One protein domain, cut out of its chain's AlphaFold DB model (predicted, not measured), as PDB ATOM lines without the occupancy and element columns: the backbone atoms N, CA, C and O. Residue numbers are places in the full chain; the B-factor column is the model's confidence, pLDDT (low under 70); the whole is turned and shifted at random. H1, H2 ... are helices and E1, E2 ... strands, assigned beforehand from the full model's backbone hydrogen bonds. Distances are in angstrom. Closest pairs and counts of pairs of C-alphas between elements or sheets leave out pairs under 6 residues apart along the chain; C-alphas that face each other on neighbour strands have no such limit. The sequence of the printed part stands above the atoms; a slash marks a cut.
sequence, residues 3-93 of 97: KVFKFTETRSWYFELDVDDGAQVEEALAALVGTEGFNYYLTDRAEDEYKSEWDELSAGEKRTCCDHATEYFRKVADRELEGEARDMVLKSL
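What this domain is: This is residues 3 to 93 of the 97 residues of an uncharacterized protein of Collinsella sp. AF28-5AC (UniProt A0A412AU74). A small, strongly twisted sheet of three strands has H1 packed slantwise over one face, and the helical hairpin of H3 and H4 packs on H1, with H4 beyond the sheet. H2 lies beside H3 and only grazes the sheet, while the long link of residues 58 to 69 loops round from E3 to the E2 edge. The printed part has 91 residues, with four named helices and three named strands in the order E1, E2, H1, H2, E3, H3, H4; the class is mixed, helices and strands. The sheet runs E2, E1, E3 and is antiparallel throughout. The whole is compact, with a radius of gyration of the C-alphas of 12.3 A, and spans 34 by 27 by 20 A.

How they stand to each other: Begin with E1, residues 3 to 8, the inner strand. E2, residues 11 to 18, forms a hairpin with it: look at N 5 and O 15, 2.9 A apart. On the other side of E1 comes E3, residues 53 to 57, antiparallel to it, with N 6 and O 55 2.8 A apart. H1, residues 25 to 32, is on the sheet at a height of 8.8 A, slantwise to the strands, at 47 degrees to E1 on the local plane. E2, H1, H2, residues 36 to 44, and E3 make a split strand-helix-strand unit, two strands running the same way with E1 between them, and its crossover is right-handed. H4, residues 84 to 92, is not on the sheet but touches H1 at a steep tilt of 47 degrees, opposite ways; the closest C-alphas, of Ala 28 and Val 89, are 4.7 A apart. H3, residues 70 to 80, is the hub, touching three helices. It forms a helical hairpin with H4 at a shallow tilt of 12 degrees, closest at the C-alphas of Ala 77 and Arg 86, 5.4 A. H2 touches H3 at a steep tilt of 41 degrees, closest at the C-alphas of Gly 37 and Val 76, 5.6 A. H1 and H3 only just touch, with 3 pairs of C-alphas within 8 A, the closest those of Leu 32 and Ala 77, 6.8 A. In H3 and H4 every O i to N i+4 pair is within hydrogen-bond range; in H1 it is 3 of 4, in H2 4 of 5.

Where its parts are: Find C-alpha 3 at (38.368, -19.322, -41.056), where E1 begins its 16.4 A. E2 measures 22.7 A, and H1 10.9 A. H2 measures 13.0 A, and E3 12.3 A. H3 starts at C-alpha 70, (43.117, -13.230, -47.969), and runs 15.4 A. H4, 12.0 A long, ends at C-alpha 92, (38.219, -20.509, -52.741).

The domain as a whole: The C-alphas farthest apart, of Gly 60 and Gly 83, are 36.1 A apart. The printed part has no cut, and its one long link is E3 to H3. In that link, residues 67 to 68 pair in parallel with residues 15 to 16 of E2. The mean pLDDT of the printed part is 78.1; look for values under 70 at residues 44 to 53 and 58 to 66.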
ATOM      1  N   LYS A   3      37.787 -18.116 -41.650       85.44
ATOM      2  CA  LYS A   3      38.368 -19.322 -41.056       85.44
ATOM      3  C   LYS A   3      39.861 -19.134 -40.823       85.44
ATOM      4  O   LYS A   3      40.487 -18.300 -41.474       85.44
ATOM      5  N   VAL A   4      40.421 -19.872 -39.870       84.81
ATOM      6  CA  VAL A   4      41.855 -19.821 -39.574       84.81
ATOM      7  C   VAL A   4      42.508 -21.081 -40.106       84.81
ATOM      8  O   VAL A   4      42.081 -22.182 -39.771       84.81
ATOM      9  N   PHE A   5      43.552 -20.908 -40.904       85.06
ATOM     10  CA  PHE A   5      44.359 -21.996 -41.431       85.06
ATOM     11  C   PHE A   5      45.752 -21.930 -40.828       85.06
ATOM     12  O   PHE A   5      46.354 -20.859 -40.734       85.06
ATOM     13  N   LYS A   6      46.264 -23.083 -40.420       85.38
ATOM     14  CA  LYS A   6      47.645 -23.260 -39.999       85.38
ATOM     15  C   LYS A   6      48.424 -23.831 -41.172       85.38
ATOM     16  O   LYS A   6      48.038 -24.877 -41.665       85.38
ATOM     17  N   PHE A   7      49.517 -23.197 -41.576       82.81
ATOM     18  CA  PHE A   7      50.542 -23.836 -42.400       82.81
ATOM     19  C   PHE A   7      51.716 -24.159 -41.497       82.81
ATOM     20  O   PHE A   7      52.216 -23.285 -40.792       82.81
ATOM     21  N   THR A   8      52.152 -25.403 -41.490       78.56
ATOM     22  CA  THR A   8      53.380 -25.813 -40.805       78.56
ATOM     23  C   THR A   8      54.373 -26.239 -41.879       78.56
ATOM     24  O   THR A   8      53.912 -26.750 -42.877       78.56
ATOM     25  N   GLU A   9      55.685 -26.014 -41.741       73.81
ATOM     26  CA  GLU A   9      56.744 -26.612 -42.589       73.81
ATOM     27  C   GLU A   9      58.015 -26.839 -41.760       73.81
ATOM     28  O   GLU A   9      58.245 -27.933 -41.249       73.81
ATOM     29  N   THR A  10      58.822 -25.791 -41.590       71.94
ATOM     30  CA  THR A  10      59.909 -25.698 -40.600       71.94
ATOM     31  C   THR A  10      59.462 -24.890 -39.383       71.94
ATOM     32  O   THR A  10      60.034 -25.002 -38.298       71.94
ATOM     33  N   ARG A  11      58.432 -24.067 -39.596       72.38
ATOM     34  CA  ARG A  11      57.773 -23.158 -38.670       72.38
ATOM     35  C   ARG A  11      56.257 -23.266 -38.858       72.38
ATOM     36  O   ARG A  11      55.810 -23.828 -39.854       72.38
ATOM     37  N   SER A  12      55.480 -22.784 -37.897       78.31
ATOM     38  CA  SER A  12      54.024 -22.668 -37.969       78.31
ATOM     39  C   SER A  12      53.623 -21.221 -38.261       78.31
ATOM     40  O   SER A  12      54.106 -20.289 -37.619       78.31
ATOM     41  N   TRP A  13      52.703 -21.049 -39.204       81.75
ATOM     42  CA  TRP A  13      52.066 -19.784 -39.556       81.75
ATOM     43  C   TRP A  13      50.552 -19.936 -39.468       81.75
ATOM     44  O   TRP A  13      50.009 -20.984 -39.814       81.75
ATOM     45  N   TYR A  14      49.877 -18.883 -39.017       83.06
ATOM     46  CA  TYR A  14      48.429 -18.855 -38.835       83.06
ATOM     47  C   TYR A  14      47.833 -17.737 -39.689       83.06
ATOM     48  O   TYR A  14      48.228 -16.577 -39.559       83.06
ATOM     49  N   PHE A  15      46.867 -18.076 -40.536       84.38
ATOM     50  CA  PHE A  15      46.236 -17.139 -41.462       84.38
ATOM     51  C   PHE A  15      44.741 -17.092 -41.209       84.38
ATOM     52  O   PHE A  15      44.070 -18.119 -41.279       84.38
ATOM     53  N   GLU A  16      44.211 -15.900 -40.952       88.00
ATOM     54  CA  GLU A  16      42.771 -15.681 -41.040       88.00
ATOM     55  C   GLU A  16      42.428 -15.429 -42.511       88.00
ATOM     56  O   GLU A  16      42.970 -14.511 -43.130       88.00
ATOM     57  N   LEU A  17      41.554 -16.265 -43.071       87.38
ATOM     58  CA  LEU A  17      41.144 -16.215 -44.466       87.38
ATOM     59  C   LEU A  17      39.620 -16.126 -44.591       87.38
ATOM     60  O   LEU A  17      38.891 -16.925 -44.003       87.38
ATOM     61  N   ASP A  18      39.127 -15.182 -45.391       89.81
ATOM     62  CA  ASP A  18      37.779 -15.234 -45.954       89.81
ATOM     63  C   ASP A  18      37.723 -16.312 -47.040       89.81
ATOM     64  O   ASP A  18      38.383 -16.203 -48.074       89.81
ATOM     65  N   VAL A  19      36.936 -17.356 -46.797       87.94
ATOM     66  CA  VAL A  19      36.828 -18.532 -47.662       87.94
ATOM     67  C   VAL A  19      35.385 -18.875 -48.005       87.94
ATOM     68  O   VAL A  19      34.462 -18.550 -47.246       87.94
ATOM     69  N   ASP A  20      35.198 -19.548 -49.136       86.25
ATOM     70  CA  ASP A  20      33.914 -20.123 -49.532       86.25
ATOM     71  C   ASP A  20      33.726 -21.511 -48.896       86.25
ATOM     72  O   ASP A  20      34.597 -22.373 -48.994       86.25
ATOM     73  N   ASP A  21      32.593 -21.728 -48.219       73.00
ATOM     74  CA  ASP A  21      32.336 -22.946 -47.428       73.00
ATOM     75  C   ASP A  21      32.153 -24.206 -48.304       73.00
ATOM     76  O   ASP A  21      32.201 -25.324 -47.799       73.00
ATOM     77  N   GLY A  22      31.969 -24.038 -49.622       71.25
ATOM     78  CA  GLY A  22      31.859 -25.122 -50.598       71.25
ATOM     79  C   GLY A  22      33.129 -25.383 -51.415       71.25
ATOM     80  O   GLY A  22      33.112 -26.264 -52.277       71.25
ATOM     81  N   ALA A  23      34.209 -24.632 -51.188       78.62
ATOM     82  CA  ALA A  23      35.434 -24.732 -51.974       78.62
ATOM     83  C   ALA A  23      36.487 -25.657 -51.340       78.62
ATOM     84  O   ALA A  23      36.578 -25.793 -50.121       78.62
ATOM     85  N   GLN A  24      37.335 -26.266 -52.178       83.56
ATOM     86  CA  GLN A  24      38.496 -27.047 -51.735       83.56
ATOM     87  C   GLN A  24      39.642 -26.108 -51.331       83.56
ATOM     88  O   GLN A  24      40.649 -25.984 -52.026       83.56
ATOM     89  N   VAL A  25      39.462 -25.403 -50.212       85.44
ATOM     90  CA  VAL A  25      40.392 -24.360 -49.758       85.44
ATOM     91  C   VAL A  25      41.792 -24.918 -49.505       85.44
ATOM     92  O   VAL A  25      42.768 -24.275 -49.861       85.44
ATOM     93  N   GLU A  26      41.914 -26.120 -48.945       85.56
ATOM     94  CA  GLU A  26      43.219 -26.747 -48.695       85.56
ATOM     95  C   GLU A  26      43.991 -27.015 -49.997       85.56
ATOM     96  O   GLU A  26      45.187 -26.746 -50.071       85.56
ATOM     97  N   GLU A  27      43.303 -27.470 -51.050       86.62
ATOM     98  CA  GLU A  27      43.897 -27.693 -52.377       86.62
ATOM     99  C   GLU A  27      44.307 -26.366 -53.034       86.62
ATOM    100  O   GLU A  27      45.405 -26.242 -53.581       86.62
ATOM    101  N   ALA A  28      43.474 -25.333 -52.892       86.94
ATOM    102  CA  ALA A  28      43.808 -23.979 -53.317       86.94
ATOM    103  C   ALA A  28      45.042 -23.426 -52.581       86.94
ATOM    104  O   ALA A  28      45.956 -22.885 -53.200       86.94
ATOM    105  N   LEU A  29      45.108 -23.576 -51.258       88.25
ATOM    106  CA  LEU A  29      46.248 -23.126 -50.460       88.25
ATOM    107  C   LEU A  29      47.517 -23.920 -50.785       88.25
ATOM    108  O   LEU A  29      48.600 -23.340 -50.846       88.25
ATOM    109  N   ALA A  30      47.392 -25.215 -51.081       87.88
ATOM    110  CA  ALA A  30      48.499 -26.027 -51.571       87.88
ATOM    111  C   ALA A  30      49.051 -25.508 -52.910       87.88
ATOM    112  O   ALA A  30      50.263 -25.542 -53.109       87.88
ATOM    113  N   ALA A  31      48.210 -24.960 -53.795       89.00
ATOM    114  CA  ALA A  31      48.659 -24.367 -55.058       89.00
ATOM    115  C   ALA A  31      49.509 -23.094 -54.875       89.00
ATOM    116  O   ALA A  31      50.295 -22.754 -55.756       89.00
ATOM    117  N   LEU A  32      49.381 -22.393 -53.742       86.50
ATOM    118  CA  LEU A  32      50.223 -21.235 -53.413       86.50
ATOM    119  C   LEU A  32      51.625 -21.644 -52.940       86.50
ATOM    120  O   LEU A  32      52.562 -20.845 -53.044       86.50
ATOM    121  N   VAL A  33      51.785 -22.869 -52.428       86.69
ATOM    122  CA  VAL A  33      53.069 -23.377 -51.935       86.69
ATOM    123  C   VAL A  33      54.065 -23.435 -53.093       86.69
ATOM    124  O   VAL A  33      53.834 -24.088 -54.108       86.69
ATOM    125  N   GLY A  34      55.195 -22.743 -52.940       81.50
ATOM    126  CA  GLY A  34      56.233 -22.649 -53.970       81.50
ATOM    127  C   GLY A  34      56.192 -21.376 -54.821       81.50
ATOM    128  O   GLY A  34      57.161 -21.126 -55.533       81.50
ATOM    129  N   THR A  35      55.148 -20.545 -54.711       86.00
ATOM    130  CA  THR A  35      55.144 -19.195 -55.310       86.00
ATOM    131  C   THR A  35      56.105 -18.261 -54.565       86.00
ATOM    132  O   THR A  35      56.315 -18.393 -53.353       86.00
ATOM    133  N   GLU A  36      56.715 -17.310 -55.274       85.69
ATOM    134  CA  GLU A  36      57.654 -16.348 -54.688       85.69
ATOM    135  C   GLU A  36      56.946 -15.464 -53.656       85.69
ATOM    136  O   GLU A  36      57.475 -15.247 -52.563       85.69
ATOM    137  N   GLY A  37      55.727 -15.009 -53.957       84.56
ATOM    138  CA  GLY A  37      54.913 -14.208 -53.050       84.56
ATOM    139  C   GLY A  37      54.515 -14.950 -51.775       84.56
ATOM    140  O   GLY A  37      54.613 -14.389 -50.683       84.56
ATOM    141  N   PHE A  38      54.130 -16.226 -51.868       85.62
ATOM    142  CA  PHE A  38      53.827 -17.021 -50.676       85.62
ATOM    143  C   PHE A  38      55.078 -17.232 -49.814       85.62
ATOM    144  O   PHE A  38      55.051 -16.955 -48.615       85.62
ATOM    145  N   ASN A  39      56.206 -17.613 -50.423       82.50
ATOM    146  CA  ASN A  39      57.473 -17.789 -49.709       82.50
ATOM    147  C   ASN A  39      57.931 -16.494 -49.018       82.50
ATOM    148  O   ASN A  39      58.380 -16.526 -47.872       82.50
ATOM    149  N   TYR A  40      57.771 -15.345 -49.679       81.88
ATOM    150  CA  TYR A  40      58.081 -14.040 -49.097       81.88
ATOM    151  C   TYR A  40      57.236 -13.756 -47.851       81.88
ATOM    152  O   TYR A  40      57.779 -13.357 -46.818       81.88
ATOM    153  N   TYR A  41      55.929 -14.027 -47.916       80.56
ATOM    154  CA  TYR A  41      55.023 -13.845 -46.783       80.56
ATOM    155  C   TYR A  41      55.438 -14.701 -45.576       80.56
ATOM    156  O   TYR A  41      55.421 -14.229 -44.438       80.56
ATOM    157  N   LEU A  42      55.885 -15.940 -45.813       78.38
ATOM    158  CA  LEU A  42      56.354 -16.834 -44.752       78.38
ATOM    159  C   LEU A  42      57.644 -16.337 -44.074       78.38
ATOM    160  O   LEU A  42      57.780 -16.449 -42.852       78.38
ATOM    161  N   THR A  43      58.590 -15.772 -44.833       70.06
ATOM    162  CA  THR A  43      59.907 -15.370 -44.297       70.06
ATOM    163  C   THR A  43      59.865 -14.224 -43.280       70.06
ATOM    164  O   THR A  43      60.774 -14.122 -42.457       70.06
ATOM    165  N   ASP A  44      58.810 -13.407 -43.279       63.47
ATOM    166  CA  ASP A  44      58.644 -12.272 -42.355       63.47
ATOM    167  C   ASP A  44      58.034 -12.685 -40.992       63.47
ATOM    168  O   ASP A  44      58.190 -11.984 -39.995       63.47
ATOM    169  N   ARG A  45      57.350 -13.839 -40.915       57.47
ATOM    170  CA  ARG A  45      56.284 -14.079 -39.910       57.47
ATOM    171  C   ARG A  45      56.403 -15.363 -39.082       57.47
ATOM    172  O   ARG A  45      55.427 -15.812 -38.492       57.47
ATOM    173  N   ALA A  46      57.565 -15.996 -39.063       52.75
ATOM    174  CA  ALA A  46      57.648 -17.409 -38.716       52.75
ATOM    175  C   ALA A  46      57.833 -17.704 -37.206       52.75
ATOM    176  O   ALA A  46      58.802 -17.240 -36.605       52.75
ATOM    177  N   GLU A  47      56.964 -18.542 -36.618       54.03
ATOM    178  CA  GLU A  47      57.116 -19.120 -35.266       54.03
ATOM    179  C   GLU A  47      57.564 -20.594 -35.364       54.03
ATOM    180  O   GLU A  47      56.971 -21.364 -36.104       54.03
ATOM    181  N   ASP A  48      58.625 -21.013 -34.668       45.19
ATOM    182  CA  ASP A  48      59.209 -22.370 -34.770       45.19
ATOM    183  C   ASP A  48      58.206 -23.523 -34.510       45.19
ATOM    184  O   ASP A  48      57.583 -23.523 -33.457       45.19
ATOM    185  N   GLU A  49      58.078 -24.486 -35.452       45.50
ATOM    186  CA  GLU A  49      57.550 -25.874 -35.327       45.50
ATOM    187  C   GLU A  49      57.353 -26.572 -36.707       45.50
ATOM    188  O   GLU A  49      56.993 -25.931 -37.688       45.50
ATOM    189  N   TYR A  50      57.586 -27.895 -36.781       39.16
ATOM    190  CA  TYR A  50      57.846 -28.675 -38.015       39.16
ATOM    191  C   TYR A  50      56.683 -29.570 -38.516       39.16
ATOM    192  O   TYR A  50      55.940 -30.120 -37.703       39.16
ATOM    193  N   LYS A  51      56.704 -29.820 -39.844       43.53
ATOM    194  CA  LYS A  51      55.942 -30.723 -40.755       43.53
ATOM    195  C   LYS A  51      54.992 -29.974 -41.718       43.53
ATOM    196  O   LYS A  51      54.091 -29.304 -41.255       43.53
ATOM    197  N   SER A  52      55.234 -30.083 -43.040       53.44
ATOM    198  CA  SER A  52      54.555 -29.367 -44.151       53.44
ATOM    199  C   SER A  52      53.065 -29.693 -44.322       53.44
ATOM    200  O   SER A  52      52.727 -30.474 -45.208       53.44
ATOM    201  N   GLU A  53      52.183 -29.166 -43.472       66.44
ATOM    202  CA  GLU A  53      50.748 -29.499 -43.469       66.44
ATOM    203  C   GLU A  53      49.884 -28.239 -43.275       66.44
ATOM    204  O   GLU A  53      50.224 -27.351 -42.483       66.44
ATOM    205  N   TRP A  54      48.797 -28.152 -44.054       73.81
ATOM    206  CA  TRP A  54      47.726 -27.175 -43.871       73.81
ATOM    207  C   TRP A  54      46.632 -27.800 -43.002       73.81
ATOM    208  O   TRP A  54      46.176 -28.891 -43.318       73.81
ATOM    209  N   ASP A  55      46.196 -27.109 -41.952       77.44
ATOM    210  CA  ASP A  55      45.102 -27.555 -41.080       77.44
ATOM    211  C   ASP A  55      44.123 -26.401 -40.816       77.44
ATOM    212  O   ASP A  55      44.534 -25.292 -40.455       77.44
ATOM    213  N   GLU A  56      42.819 -26.652 -40.958       75.62
ATOM    214  CA  GLU A  56      41.770 -25.726 -40.510       75.62
ATOM    215  C   GLU A  56      41.664 -25.775 -38.974       75.62
ATOM    216  O   GLU A  56      41.452 -26.833 -38.382       75.62
ATOM    217  N   LEU A  57      41.789 -24.624 -38.307       72.19
ATOM    218  CA  LEU A  57      41.661 -24.525 -36.854       72.19
ATOM    219  C   LEU A  57      40.260 -24.095 -36.433       72.19
ATOM    220  O   LEU A  57      39.631 -23.217 -37.028       72.19
ATOM    221  N   SER A  58      39.803 -24.658 -35.313       63.22
ATOM    222  CA  SER A  58      38.553 -24.241 -34.687       63.22
ATOM    223  C   SER A  58      38.661 -22.811 -34.137       63.22
ATOM    224  O   SER A  58      39.683 -22.411 -33.577       63.22
ATOM    225  N   ALA A  59      37.580 -22.029 -34.236       56.44
ATOM    226  CA  ALA A  59      37.548 -20.615 -33.832       56.44
ATOM    227  C   ALA A  59      37.915 -20.348 -32.348       56.44
ATOM    228  O   ALA A  59      38.133 -19.196 -31.971       56.44
ATOM    229  N   GLY A  60      37.979 -21.391 -31.509       51.91
ATOM    230  CA  GLY A  60      38.374 -21.325 -30.097       51.91
ATOM    231  C   GLY A  60      39.885 -21.398 -29.845       51.91
ATOM    232  O   GLY A  60      40.329 -21.007 -28.768       51.91
ATOM    233  N   GLU A  61      40.687 -21.822 -30.824       54.34
ATOM    234  CA  GLU A  61      42.157 -21.902 -30.735       54.34
ATOM    235  C   GLU A  61      42.843 -20.640 -31.276       54.34
ATOM    236  O   GLU A  61      43.938 -20.680 -31.839       54.34
ATOM    237  N   LYS A  62      42.188 -19.485 -31.106       51.78
ATOM    238  CA  LYS A  62      42.687 -18.188 -31.565       51.78
ATOM    239  C   LYS A  62      43.942 -17.798 -30.769       51.78
ATOM    240  O   LYS A  62      43.857 -17.125 -29.743       51.78
ATOM    241  N   ARG A  63      45.127 -18.217 -31.230       52.94
ATOM    242  CA  ARG A  63      46.385 -17.576 -30.822       52.94
ATOM    243  C   ARG A  63      46.367 -16.130 -31.322       52.94
ATOM    244  O   ARG A  63      45.868 -15.831 -32.403       52.94
ATOM    245  N   THR A  64      46.924 -15.234 -30.517       53.44
ATOM    246  CA  THR A  64      46.886 -13.763 -30.618       53.44
ATOM    247  C   THR A  64      47.487 -13.168 -31.910       53.44
ATOM    248  O   THR A  64      47.528 -11.950 -32.043       53.44
ATOM    249  N   CYS A  65      47.946 -13.982 -32.866       52.41
ATOM    250  CA  CYS A  65      48.683 -13.553 -34.058       52.41
ATOM    251  C   CYS A  65      48.098 -14.151 -35.355       52.41
ATOM    252  O   CYS A  65      48.786 -14.842 -36.095       52.41
ATOM    253  N   CYS A  66      46.806 -13.929 -35.614       60.72
ATOM    254  CA  CYS A  66      46.209 -14.257 -36.913       60.72
ATOM    255  C   CYS A  66      46.231 -13.000 -37.791       60.72
ATOM    256  O   CYS A  66      45.497 -12.050 -37.513       60.72
ATOM    257  N   ASP A  67      47.086 -12.977 -38.814       71.94
ATOM    258  CA  ASP A  67      47.085 -11.913 -39.821       71.94
ATOM    259  C   ASP A  67      46.037 -12.226 -40.892       71.94
ATOM    260  O   ASP A  67      45.802 -13.389 -41.238       71.94
ATOM    261  N   HIS A  68      45.378 -11.186 -41.392       83.31
ATOM    262  CA  HIS A  68      44.357 -11.328 -42.421       83.31
ATOM    263  C   HIS A  68      45.032 -11.348 -43.795       83.31
ATOM    264  O   HIS A  68      45.404 -10.309 -44.338       83.31
ATOM    265  N   ALA A  69      45.229 -12.551 -44.340       85.19
ATOM    266  CA  ALA A  69      46.084 -12.780 -45.510       85.19
ATOM    267  C   ALA A  69      45.315 -12.969 -46.831       85.19
ATOM    268  O   ALA A  69      45.935 -13.111 -47.887       85.19
ATOM    269  N   THR A  70      43.976 -12.948 -46.804       87.19
ATOM    270  CA  THR A  70      43.117 -13.230 -47.969       87.19
ATOM    271  C   THR A  70      43.486 -12.411 -49.196       87.19
ATOM    272  O   THR A  70      43.725 -12.970 -50.267       87.19
ATOM    273  N   GLU A  71      43.553 -11.086 -49.058       88.62
ATOM    274  CA  GLU A  71      43.831 -10.207 -50.193       88.62
ATOM    275  C   GLU A  71      45.243 -10.435 -50.746       88.62
ATOM    276  O   GLU A  71      45.454 -10.423 -51.961       88.62
ATOM    277  N   TYR A  72      46.210 -10.690 -49.862       88.81
ATOM    278  CA  TYR A  72      47.585 -10.961 -50.257       88.81
ATOM    279  C   TYR A  72      47.676 -12.248 -51.082       88.81
ATOM    280  O   TYR A  72      48.201 -12.230 -52.194       88.81
ATOM    281  N   PHE A  73      47.097 -13.348 -50.597       90.19
ATOM    282  CA  PHE A  73      47.099 -14.628 -51.310       90.19
ATOM    283  C   PHE A  73      46.336 -14.574 -52.631       90.19
ATOM    284  O   PHE A  73      46.808 -15.128 -53.623       90.19
ATOM    285  N   ARG A  74      45.223 -13.834 -52.698       91.38
ATOM    286  CA  ARG A  74      44.529 -13.574 -53.970       91.38
ATOM    287  C   ARG A  74      45.434 -12.847 -54.969       91.38
ATOM    288  O   ARG A  74      45.481 -13.243 -56.128       91.38
ATOM    289  N   LYS A  75      46.189 -11.828 -54.536       91.19
ATOM    290  CA  LYS A  75      47.145 -11.106 -55.401       91.19
ATOM    291  C   LYS A  75      48.297 -11.990 -55.877       91.19
ATOM    292  O   LYS A  75      48.695 -11.877 -57.034       91.19
ATOM    293  N   VAL A  76      48.818 -12.860 -55.012       90.44
ATOM    294  CA  VAL A  76      49.846 -13.846 -55.386       90.44
ATOM    295  C   VAL A  76      49.296 -14.810 -56.433       90.44
ATOM    296  O   VAL A  76      49.903 -14.963 -57.487       90.44
ATOM    297  N   ALA A  77      48.108 -15.378 -56.211       91.06
ATOM    298  CA  ALA A  77      47.466 -16.260 -57.181       91.06
ATOM    299  C   ALA A  77      47.198 -15.573 -58.526       91.06
ATOM    300  O   ALA A  77      47.428 -16.164 -59.575       91.06
ATOM    301  N   ASP A  78      46.735 -14.323 -58.510       91.56
ATOM    302  CA  ASP A  78      46.452 -13.567 -59.729       91.56
ATOM    303  C   ASP A  78      47.707 -13.300 -60.573       91.56
ATOM    304  O   ASP A  78      47.644 -13.296 -61.804       91.56
ATOM    305  N   ARG A  79      48.844 -13.088 -59.899       91.69
ATOM    306  CA  ARG A  79      50.124 -12.728 -60.515       91.69
ATOM    307  C   ARG A  79      50.970 -13.932 -60.920       91.69
ATOM    308  O   ARG A  79      51.652 -13.853 -61.937       91.69
ATOM    309  N   GLU A  80      51.003 -14.968 -60.090       91.12
ATOM    310  CA  GLU A  80      51.996 -16.047 -60.171       91.12
ATOM    311  C   GLU A  80      51.398 -17.398 -60.570       91.12
ATOM    312  O   GLU A  80      52.127 -18.255 -61.062       91.12
ATOM    313  N   LEU A  81      50.087 -17.595 -60.394       90.69
ATOM    314  CA  LEU A  81      49.406 -18.802 -60.857       90.69
ATOM    315  C   LEU A  81      48.733 -18.561 -62.210       90.69
ATOM    316  O   LEU A  81      48.266 -17.467 -62.531       90.69
ATOM    317  N   GLU A  82      48.621 -19.628 -62.997       89.56
ATOM    318  CA  GLU A  82      47.970 -19.613 -64.306       89.56
ATOM    319  C   GLU A  82      46.946 -20.750 -64.421       89.56
ATOM    320  O   GLU A  82      47.053 -21.790 -63.767       89.56
ATOM    321  N   GLY A  83      45.935 -20.553 -65.272       91.56
ATOM    322  CA  GLY A  83      44.928 -21.570 -65.573       91.56
ATOM    323  C   GLY A  83      44.092 -21.994 -64.360       91.56
ATOM    324  O   GLY A  83      43.629 -21.164 -63.580       91.56
ATOM    325  N   GLU A  84      43.884 -23.304 -64.224       90.06
ATOM    326  CA  GLU A  84      42.973 -23.892 -63.232       90.06
ATOM    327  C   GLU A  84      43.398 -23.616 -61.783       90.06
ATOM    328  O   GLU A  84      42.544 -23.342 -60.942       90.06
ATOM    329  N   ALA A  85      44.706 -23.595 -61.502       86.81
ATOM    330  CA  ALA A  85      45.229 -23.309 -60.166       86.81
ATOM    331  C   ALA A  85      44.877 -21.883 -59.706       86.81
ATOM    332  O   ALA A  85      44.434 -21.682 -58.576       86.81
ATOM    333  N   ARG A  86      44.995 -20.890 -60.601       91.75
ATOM    334  CA  ARG A  86      44.590 -19.505 -60.315       91.75
ATOM    335  C   ARG A  86      43.090 -19.406 -60.060       91.75
ATOM    336  O   ARG A  86      42.673 -18.828 -59.059       91.75
ATOM    337  N   ASP A  87      42.286 -19.974 -60.955       89.88
ATOM    338  CA  ASP A  87      40.825 -19.967 -60.849       89.88
ATOM    339  C   ASP A  87      40.347 -20.611 -59.540       89.88
ATOM    340  O   ASP A  87      39.424 -20.111 -58.897       89.88
ATOM    341  N   MET A  88      40.990 -21.705 -59.129       90.38
ATOM    342  CA  MET A  88      40.685 -22.414 -57.892       90.38
ATOM    343  C   MET A  88      40.966 -21.549 -56.660       90.38
ATOM    344  O   MET A  88      40.096 -21.431 -55.795       90.38
ATOM    345  N   VAL A  89      42.128 -20.889 -56.589       88.69
ATOM    346  CA  VAL A  89      42.465 -20.009 -55.458       88.69
ATOM    347  C   VAL A  89      41.533 -18.805 -55.385       88.69
ATOM    348  O   VAL A  89      41.017 -18.488 -54.314       88.69
ATOM    349  N   LEU A  90      41.253 -18.164 -56.521       90.06
ATOM    350  CA  LEU A  90      40.380 -16.989 -56.572       90.06
ATOM    351  C   LEU A  90      38.905 -17.311 -56.286       90.06
ATOM    352  O   LEU A  90      38.177 -16.420 -55.851       90.06
ATOM    353  N   LYS A  91      38.458 -18.550 -56.517       89.56
ATOM    354  CA  LYS A  91      37.125 -19.021 -56.102       89.56
ATOM    355  C   LYS A  91      37.078 -19.417 -54.631       89.56
ATOM    356  O   LYS A  91      36.056 -19.210 -53.990       89.56
ATOM    357  N   SER A  92      38.166 -19.983 -54.111       87.88
ATOM    358  CA  SER A  92      38.219 -20.509 -52.741       87.88
ATOM    359  C   SER A  92      38.403 -19.417 -51.692       87.88
ATOM    360  O   SER A  92      37.842 -19.514 -50.604       87.88
ATOM    361  N   LEU A  93      39.174 -18.375 -52.010       88.19
ATOM    362  CA  LEU A  93      39.362 -17.205 -51.156       88.19
ATOM    363  C   LEU A  93      38.353 -16.136 -51.567       88.19
ATOM    364  O   LEU A  93      38.426 -15.668 -52.694       88.19
TER     365      LEU A  93